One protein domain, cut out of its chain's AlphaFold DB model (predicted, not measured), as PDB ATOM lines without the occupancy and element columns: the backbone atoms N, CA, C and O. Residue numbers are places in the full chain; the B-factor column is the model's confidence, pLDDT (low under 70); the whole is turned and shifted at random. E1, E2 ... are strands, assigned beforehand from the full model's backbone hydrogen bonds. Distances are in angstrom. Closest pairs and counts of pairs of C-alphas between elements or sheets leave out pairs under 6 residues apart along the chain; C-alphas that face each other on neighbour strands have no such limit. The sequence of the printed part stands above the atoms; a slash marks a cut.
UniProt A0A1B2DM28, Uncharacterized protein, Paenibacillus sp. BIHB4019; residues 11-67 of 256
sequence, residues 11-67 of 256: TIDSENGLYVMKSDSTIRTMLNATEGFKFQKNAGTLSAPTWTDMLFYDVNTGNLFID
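AT A GLANCE: This is residues 11 to 67 of the 256 residues of an uncharacterized protein of Paenibacillus sp. BIHB4019 (UniProt A0A1B2DM28). Picture a single flat slab, one antiparallel sheet of six strands laid side by side in chain order, with no named helix over either face. The chain goes back and forth across it as a row of hairpins, E3 and E4 in the middle and the short strands E1 and E6 at the two edges, while the loop between E4 and E5 reaches out at one end of the strands. The printed part has 57 residues with six named strands, in the order E1 E2 E3 E4 E5 E6 both along the chain and across the sheet; the class is all strand. The whole is compact, with a radius of gyration of the C-alphas of 11.5 A, and spans 33 by 27 by 14 A.

HOW THE PARTS SIT: Start at E1, residues 11 to 13, an edge strand, and go on to E2, residues 17 to 21: they form a hairpin, antiparallel at 148 degrees, and N 11 is 2.8 A from O 19, within hydrogen-bond range. Next comes E3, residues 27 to 32, antiparallel to E2 at 177 degrees; look for N 29 and O 20, 2.8 A apart. E4, residues 36 to 42, is antiparallel to E3 at 163 degrees, with N 30 and O 38 at 2.9 A. E5, residues 51 to 58, is antiparallel to E4 at 161 degrees, with N 39 and O 55 at 2.8 A. E5 bends by 86 degrees at residue 55. The other edge strand is E6, residues 63 to 66, antiparallel to E5 at 146 degrees, with N 58 and O 63 at 2.9 A. The six strands make a meander, each strand the antiparallel neighbour of the one before. Among the pairs of strands that are apart are E1 and E4, E2 and E5, and E4 and E6.

IN THESE COORDINATES: Find C-alpha 11 at (135.657, 36.807, 100.489), where E1 begins. E2 is 12.6 A from first to last C-alpha and E3 17.0 A. Look for C-alpha 36 at (146.800, 31.186, 110.902); from there E4 runs 19.0 A to C-alpha 42. E5, the longest strand by residues with 8, measures 15.9 A. E6 ends at C-alpha 66, at (159.428, 33.279, 104.432).

THE WHOLE: The two C-alphas farthest apart are those of Ser 47 and Gly 62, at 33.3 A. The sheet is twisted, its C-alphas up to 5.6 A off their best plane. The link from E4 to E5, 8 residues, is short, and the other four are tight. The printed part has no cut, its mean pLDDT is 92.3, and no printed residue is under 70.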
ATOM      1  N   THR A  11     136.756  37.639  99.988       89.94
ATOM      2  CA  THR A  11     135.657  36.807 100.489       89.94
ATOM      3  C   THR A  11     135.859  36.550 101.983       89.94
ATOM      4  O   THR A  11     136.991  36.424 102.451       89.94
ATOM      5  N   ILE A  12     134.763  36.486 102.742       90.62
ATOM      6  CA  ILE A  12     134.768  35.996 104.123       90.62
ATOM      7  C   ILE A  12     133.828  34.799 104.184       90.62
ATOM      8  O   ILE A  12     132.635  34.943 103.905       90.62
ATOM      9  N   ASP A  13     134.357  33.633 104.535       88.62
ATOM     10  CA  ASP A  13     133.596  32.389 104.621       88.62
ATOM     11  C   ASP A  13     134.017  31.541 105.835       88.62
ATOM     12  O   ASP A  13     134.966  31.863 106.552       88.62
ATOM     13  N   SER A  14     133.250  30.485 106.116       88.44
ATOM     14  CA  SER A  14     133.461  29.621 107.282       88.44
ATOM     15  C   SER A  14     134.630  28.644 107.140       88.44
ATOM     16  O   SER A  14     135.032  28.059 108.140       88.44
ATOM     17  N   GLU A  15     135.133  28.422 105.928       88.50
ATOM     18  CA  GLU A  15     136.189  27.446 105.644       88.50
ATOM     19  C   GLU A  15     137.572  28.110 105.679       88.50
ATOM     20  O   GLU A  15     138.470  27.663 106.387       88.50
ATOM     21  N   ASN A  16     137.723  29.230 104.973       88.12
ATOM     22  CA  ASN A  16     138.986  29.925 104.745       88.12
ATOM     23  C   ASN A  16     139.149  31.194 105.593       88.12
ATOM     24  O   ASN A  16     140.236  31.777 105.605       88.12
ATOM     25  N   GLY A  17     138.100  31.634 106.296       91.75
ATOM     26  CA  GLY A  17     138.104  32.876 107.067       91.75
ATOM     27  C   GLY A  17     138.167  34.096 106.151       91.75
ATOM     28  O   GLY A  17     137.307  34.255 105.288       91.75
ATOM     29  N   LEU A  18     139.166  34.966 106.327       93.25
ATOM     30  CA  LEU A  18     139.442  36.045 105.373       93.25
ATOM     31  C   LEU A  18     140.251  35.485 104.201       93.25
ATOM     32  O   LEU A  18     141.430  35.166 104.352       93.25
ATOM     33  N   TYR A  19     139.627  35.421 103.029       92.81
ATOM     34  CA  TYR A  19     140.213  34.886 101.808       92.81
ATOM     35  C   TYR A  19     140.315  35.976 100.744       92.81
ATOM     36  O   TYR A  19     139.330  36.633 100.413       92.81
ATOM     37  N   VAL A  20     141.503  36.173 100.179       93.62
ATOM     38  CA  VAL A  20     141.710  37.106  99.065       93.62
ATOM     39  C   VAL A  20     142.410  36.374  97.944       93.62
ATOM     40  O   VAL A  20     143.510  35.870  98.141       93.62
ATOM     41  N   MET A  21     141.810  36.342  96.758       91.12
ATOM     42  CA  MET A  21     142.423  35.740  95.577       91.12
ATOM     43  C   MET A  21     142.458  36.746  94.438       91.12
ATOM     44  O   MET A  21     141.445  37.353  94.086       91.12
ATOM     45  N   LYS A  22     143.641  36.918  93.849       90.19
ATOM     46  CA  LYS A  22     143.799  37.750  92.659       90.19
ATOM     47  C   LYS A  22     143.027  37.118  91.497       90.19
ATOM     48  O   LYS A  22     142.999  35.899  91.365       90.19
ATOM     49  N   SER A  23     142.424  37.936  90.635       86.44
ATOM     50  CA  SER A  23     141.541  37.477  89.547       86.44
ATOM     51  C   SER A  23     142.208  36.540  88.534       86.44
ATOM     52  O   SER A  23     141.517  35.815  87.830       86.44
ATOM     53  N   ASP A  24     143.537  36.572  88.444       86.38
ATOM     54  CA  ASP A  24     144.337  35.697  87.585       86.38
ATOM     55  C   ASP A  24     144.812  34.415  88.296       86.38
ATOM     56  O   ASP A  24     145.651  33.688  87.767       86.38
ATOM     57  N   SER A  25     144.319  34.152  89.510       88.50
ATOM     58  CA  SER A  25     144.693  33.012  90.350       88.50
ATOM     59  C   SER A  25     146.201  32.878  90.578       88.50
ATOM     60  O   SER A  25     146.671  31.779  90.845       88.50
ATOM     61  N   THR A  26     146.986  33.958  90.469       91.94
ATOM     62  CA  THR A  26     148.447  33.886  90.664       91.94
ATOM     63  C   THR A  26     148.852  33.959  92.131       91.94
ATOM     64  O   THR A  26     149.884  33.407  92.511       91.94
ATOM     65  N   ILE A  27     148.051  34.637  92.955       93.56
ATOM     66  CA  ILE A  27     148.302  34.851  94.382       93.56
ATOM     67  C   ILE A  27     146.988  34.718  95.143       93.56
ATOM     68  O   ILE A  27     145.950  35.220  94.696       93.56
ATOM     69  N   ARG A  28     147.060  34.105  96.323       93.75
ATOM     70  CA  ARG A  28     145.996  34.170  97.322       93.75
ATOM     71  C   ARG A  28     146.542  34.417  98.722       93.75
ATOM     72  O   ARG A  28     147.713  34.167  98.996       93.75
ATOM     73  N   THR A  29     145.682  34.913  99.597       95.56
ATOM     74  CA  THR A  29     145.940  35.110 101.024       95.56
ATOM     75  C   THR A  29     144.794  34.501 101.814       95.56
ATOM     76  O   THR A  29     143.639  34.681 101.428       95.56
ATOM     77  N   MET A  30     145.103  33.803 102.902       94.12
ATOM     78  CA  MET A  30     144.105  33.223 103.804       94.12
ATOM     79  C   MET A  30     144.441  33.575 105.250       94.12
ATOM     80  O   MET A  30     145.611  33.505 105.632       94.12
ATOM     81  N   LEU A  31     143.425  33.941 106.032       94.88
ATOM     82  CA  LEU A  31     143.501  34.185 107.474       94.88
ATOM     83  C   LEU A  31     142.374  33.422 108.182       94.88
ATOM     84  O   LEU A  31     141.212  33.822 108.092       94.88
ATOM     85  N   ASN A  32     142.703  32.354 108.910       92.69
ATOM     86  CA  ASN A  32     141.734  31.565 109.673       92.69
ATOM     87  C   ASN A  32     142.338  30.971 110.960       92.69
ATOM     88  O   ASN A  32     143.546  31.002 111.178       92.69
ATOM     89  N   ALA A  33     141.480  30.449 111.838       89.31
ATOM     90  CA  ALA A  33     141.894  29.908 113.136       89.31
ATOM     91  C   ALA A  33     142.661  28.578 113.034       89.31
ATOM     92  O   ALA A  33     143.429  28.249 113.933       89.31
ATOM     93  N   THR A  34     142.448  27.822 111.957       90.38
ATOM     94  CA  THR A  34     143.048  26.497 111.755       90.38
ATOM     95  C   THR A  34     144.477  26.597 111.230       90.38
ATOM     96  O   THR A  34     145.339  25.826 111.627       90.38
ATOM     97  N   GLU A  35     144.739  27.550 110.340       90.12
ATOM     98  CA  GLU A  35     145.985  27.656 109.584       90.12
ATOM     99  C   GLU A  35     146.727  28.985 109.801       90.12
ATOM    100  O   GLU A  35     147.763  29.216 109.179       90.12
ATOM    101  N   GLY A  36     146.208  29.876 110.649       92.19
ATOM    102  CA  GLY A  36     146.800  31.186 110.902       92.19
ATOM    103  C   GLY A  36     146.677  32.108 109.691       92.19
ATOM    104  O   GLY A  36     145.590  32.264 109.134       92.19
ATOM    105  N   PHE A  37     147.787  32.739 109.294       94.81
ATOM    106  CA  PHE A  37     147.864  33.500 108.049       94.81
ATOM    107  C   PHE A  37     148.819  32.846 107.061       94.81
ATOM    108  O   PHE A  37     149.896  32.387 107.446       94.81
ATOM    109  N   LYS A  38     148.465  32.891 105.776       95.62
ATOM    110  CA  LYS A  38     149.366  32.496 104.696       95.62
ATOM    111  C   LYS A  38     149.157  33.310 103.430       95.62
ATOM    112  O   LYS A  38     148.028  33.627 103.058       95.62
ATOM    113  N   PHE A  39     150.260  33.601 102.757       95.88
ATOM    114  CA  PHE A  39     150.327  34.162 101.417       95.88
ATOM    115  C   PHE A  39     150.902  33.097 100.497       95.88
ATOM    116  O   PHE A  39     151.993  32.577 100.740       95.88
ATOM    117  N   GLN A  40     150.163  32.775  99.446       96.00
ATOM    118  CA  GLN A  40     150.467  31.662  98.564       96.00
ATOM    119  C   GLN A  40     150.581  32.129  97.124       96.00
ATOM    120  O   GLN A  40     149.800  32.966  96.660       96.00
ATOM    121  N   LYS A  41     151.534  31.543  96.405       95.81
ATOM    122  CA  LYS A  41     151.689  31.712  94.963       95.81
ATOM    123  C   LYS A  41     151.190  30.459  94.256       95.81
ATOM    124  O   LYS A  41     151.426  29.347  94.717       95.81
ATOM    125  N   ASN A  42     150.511  30.643  93.134       95.12
ATOM    126  CA  ASN A  42     150.139  29.536  92.269       95.12
ATOM    127  C   ASN A  42     151.337  29.137  91.392       95.12
ATOM    128  O   ASN A  42     151.816  29.932  90.583       95.12
ATOM    129  N   ALA A  43     151.819  27.913  91.576       91.06
ATOM    130  CA  ALA A  43     152.826  27.250  90.752       91.06
ATOM    131  C   ALA A  43     152.208  26.396  89.623       91.06
ATOM    132  O   ALA A  43     152.933  25.861  88.786       91.06
ATOM    133  N   GLY A  44     150.882  26.245  89.614       88.75
ATOM    134  CA  GLY A  44     150.109  25.543  88.595       88.75
ATOM    135  C   GLY A  44     149.563  26.478  87.515       88.75
ATOM    136  O   GLY A  44     150.100  27.550  87.238       88.75
ATOM    137  N   THR A  45     148.468  26.064  86.883       86.62
ATOM    138  CA  THR A  45     147.789  26.870  85.856       86.62
ATOM    139  C   THR A  45     146.576  27.590  86.446       86.62
ATOM    140  O   THR A  45     146.156  27.313  87.569       86.62
ATOM    141  N   LEU A  46     145.979  28.508  85.683       83.25
ATOM    142  CA  LEU A  46     144.717  29.166  86.048       83.25
ATOM    143  C   LEU A  46     143.583  28.165  86.322       83.25
ATOM    144  O   LEU A  46     142.810  28.357  87.256       83.25
ATOM    145  N   SER A  47     143.505  27.097  85.523       85.81
ATOM    146  CA  SER A  47     142.431  26.094  85.590       85.81
ATOM    147  C   SER A  47     142.736  24.924  86.529       85.81
ATOM    148  O   SER A  47     141.835  24.165  86.871       85.81
ATOM    149  N   ALA A  48     143.996  24.765  86.935       88.50
ATOM    150  CA  ALA A  48     144.455  23.749  87.879       88.50
ATOM    151  C   ALA A  48     145.545  24.366  88.774       88.50
ATOM    152  O   ALA A  48     146.739  24.190  88.498       88.50
ATOM    153  N   PRO A  49     145.148  25.173  89.774       90.44
ATOM    154  CA  PRO A  49     146.095  25.879  90.618       90.44
ATOM    155  C   PRO A  49     146.790  24.927  91.596       90.44
ATOM    156  O   PRO A  49     146.144  24.108  92.249       90.44
ATOM    157  N   THR A  50     148.102  25.095  91.747       94.94
ATOM    158  CA  THR A  50     148.924  24.412  92.754       94.94
ATOM    159  C   THR A  50     149.508  25.476  93.661       94.94
ATOM    160  O   THR A  50     150.302  26.296  93.210       94.94
ATOM    161  N   TRP A  51     149.109  25.504  94.927       94.38
ATOM    162  CA  TRP A  51     149.482  26.585  95.834       94.38
ATOM    163  C   TRP A  51     150.739  26.249  96.628       94.38
ATOM    164  O   TRP A  51     150.805  25.211  97.279       94.38
ATOM    165  N   THR A  52     151.711  27.156  96.590       95.06
ATOM    166  CA  THR A  52     152.944  27.095  97.377       95.06
ATOM    167  C   THR A  52     152.925  28.212  98.414       95.06
ATOM    168  O   THR A  52     152.664  29.369  98.070       95.06
ATOM    169  N   ASP A  53     153.178  27.864  99.674       95.12
ATOM    170  CA  ASP A  53     153.276  28.811 100.784       95.12
ATOM    171  C   ASP A  53     154.546  29.660 100.667       95.12
ATOM    172  O   ASP A  53     155.648  29.128 100.640       95.12
ATOM    173  N   MET A  54     154.386  30.986 100.603       95.62
ATOM    174  CA  MET A  54     155.495  31.938 100.443       95.62
ATOM    175  C   MET A  54     155.796  32.705 101.736       95.62
ATOM    176  O   MET A  54     156.948  32.982 102.053       95.62
ATOM    177  N   LEU A  55     154.757  33.088 102.479       96.69
ATOM    178  CA  LEU A  55     154.859  33.774 103.767       96.69
ATOM    179  C   LEU A  55     153.726  33.267 104.648       96.69
ATOM    180  O   LEU A  55     152.563  33.509 104.328       96.69
ATOM    181  N   PHE A  56     154.037  32.570 105.733       96.44
ATOM    182  CA  PHE A  56     153.005  32.029 106.612       96.44
ATOM    183  C   PHE A  56     153.489  31.857 108.044       96.44
ATOM    184  O   PHE A  56     154.682  31.691 108.302       96.44
ATOM    185  N   TYR A  57     152.537  31.892 108.968       95.50
ATOM    186  CA  TYR A  57     152.759  31.497 110.350       95.50
ATOM    187  C   TYR A  57     152.302  30.055 110.541       95.50
ATOM    188  O   TYR A  57     151.135  29.739 110.315       95.50
ATOM    189  N   ASP A  58     153.213  29.188 110.969       93.81
ATOM    190  CA  ASP A  58     152.867  27.824 111.349       93.81
ATOM    191  C   ASP A  58     152.350  27.805 112.788       93.81
ATOM    192  O   ASP A  58     153.101  27.973 113.749       93.81
ATOM    193  N   VAL A  59     151.049  27.565 112.931       90.44
ATOM    194  CA  VAL A  59     150.361  27.516 114.225       90.44
ATOM    195  C   VAL A  59     150.851  26.391 115.139       90.44
ATOM    196  O   VAL A  59     150.690  26.499 116.352       90.44
ATOM    197  N   ASN A  60     151.462  25.336 114.590       91.62
ATOM    198  CA  ASN A  60     151.925  24.194 115.378       91.62
ATOM    199  C   ASN A  60     153.313  24.438 115.973       91.62
ATOM    200  O   ASN A  60     153.575  24.041 117.107       91.62
ATOM    201  N   THR A  61     154.206  25.079 115.213       94.69
ATOM    202  CA  THR A  61     155.589  25.345 115.647       94.69
ATOM    203  C   THR A  61     155.798  26.757 116.186       94.69
ATOM    204  O   THR A  61     156.794  27.008 116.859       94.69
ATOM    205  N   GLY A  62     154.873  27.681 115.914       93.88
ATOM    206  CA  GLY A  62     154.992  29.093 116.273       93.88
ATOM    207  C   GLY A  62     155.974  29.878 115.399       93.88
ATOM    208  O   GLY A  62     156.332  31.006 115.738       93.88
ATOM    209  N   ASN A  63     156.429  29.295 114.289       95.69
ATOM    210  CA  ASN A  63     157.443  29.889 113.428       95.69
ATOM    211  C   ASN A  63     156.825  30.716 112.299       95.69
ATOM    212  O   ASN A  63     155.811  30.350 111.704       95.69
ATOM    213  N   LEU A  64     157.500  31.815 111.964       95.75
ATOM    214  CA  LEU A  64     157.258  32.553 110.732       95.75
ATOM    215  C   LEU A  64     158.151  31.989 109.628       95.75
ATOM    216  O   LEU A  64     159.375  32.004 109.752       95.75
ATOM    217  N   PHE A  65     157.541  31.559 108.535       96.44
ATOM    218  CA  PHE A  65     158.242  31.101 107.345       96.44
ATOM    219  C   PHE A  65     158.165  32.159 106.250       96.44
ATOM    220  O   PHE A  65     157.104  32.733 106.002       96.44
ATOM    221  N   ILE A  66     159.301  32.401 105.595       96.81
ATOM    222  CA  ILE A  66     159.428  33.279 104.432       96.81
ATOM    223  C   ILE A  66     160.257  32.528 103.394       96.81
ATOM    224  O   ILE A  66     161.460  32.353 103.576       96.81
ATOM    225  N   ASP A  67     159.618  32.085 102.317       95.25
ATOM    226  CA  ASP A  67     160.289  31.464 101.178       95.25
ATOM    227  C   ASP A  67     160.621  32.541 100.135       95.25
ATOM    228  O   ASP A  67     159.833  32.868  99.244       95.25
TER     229      ASP A  67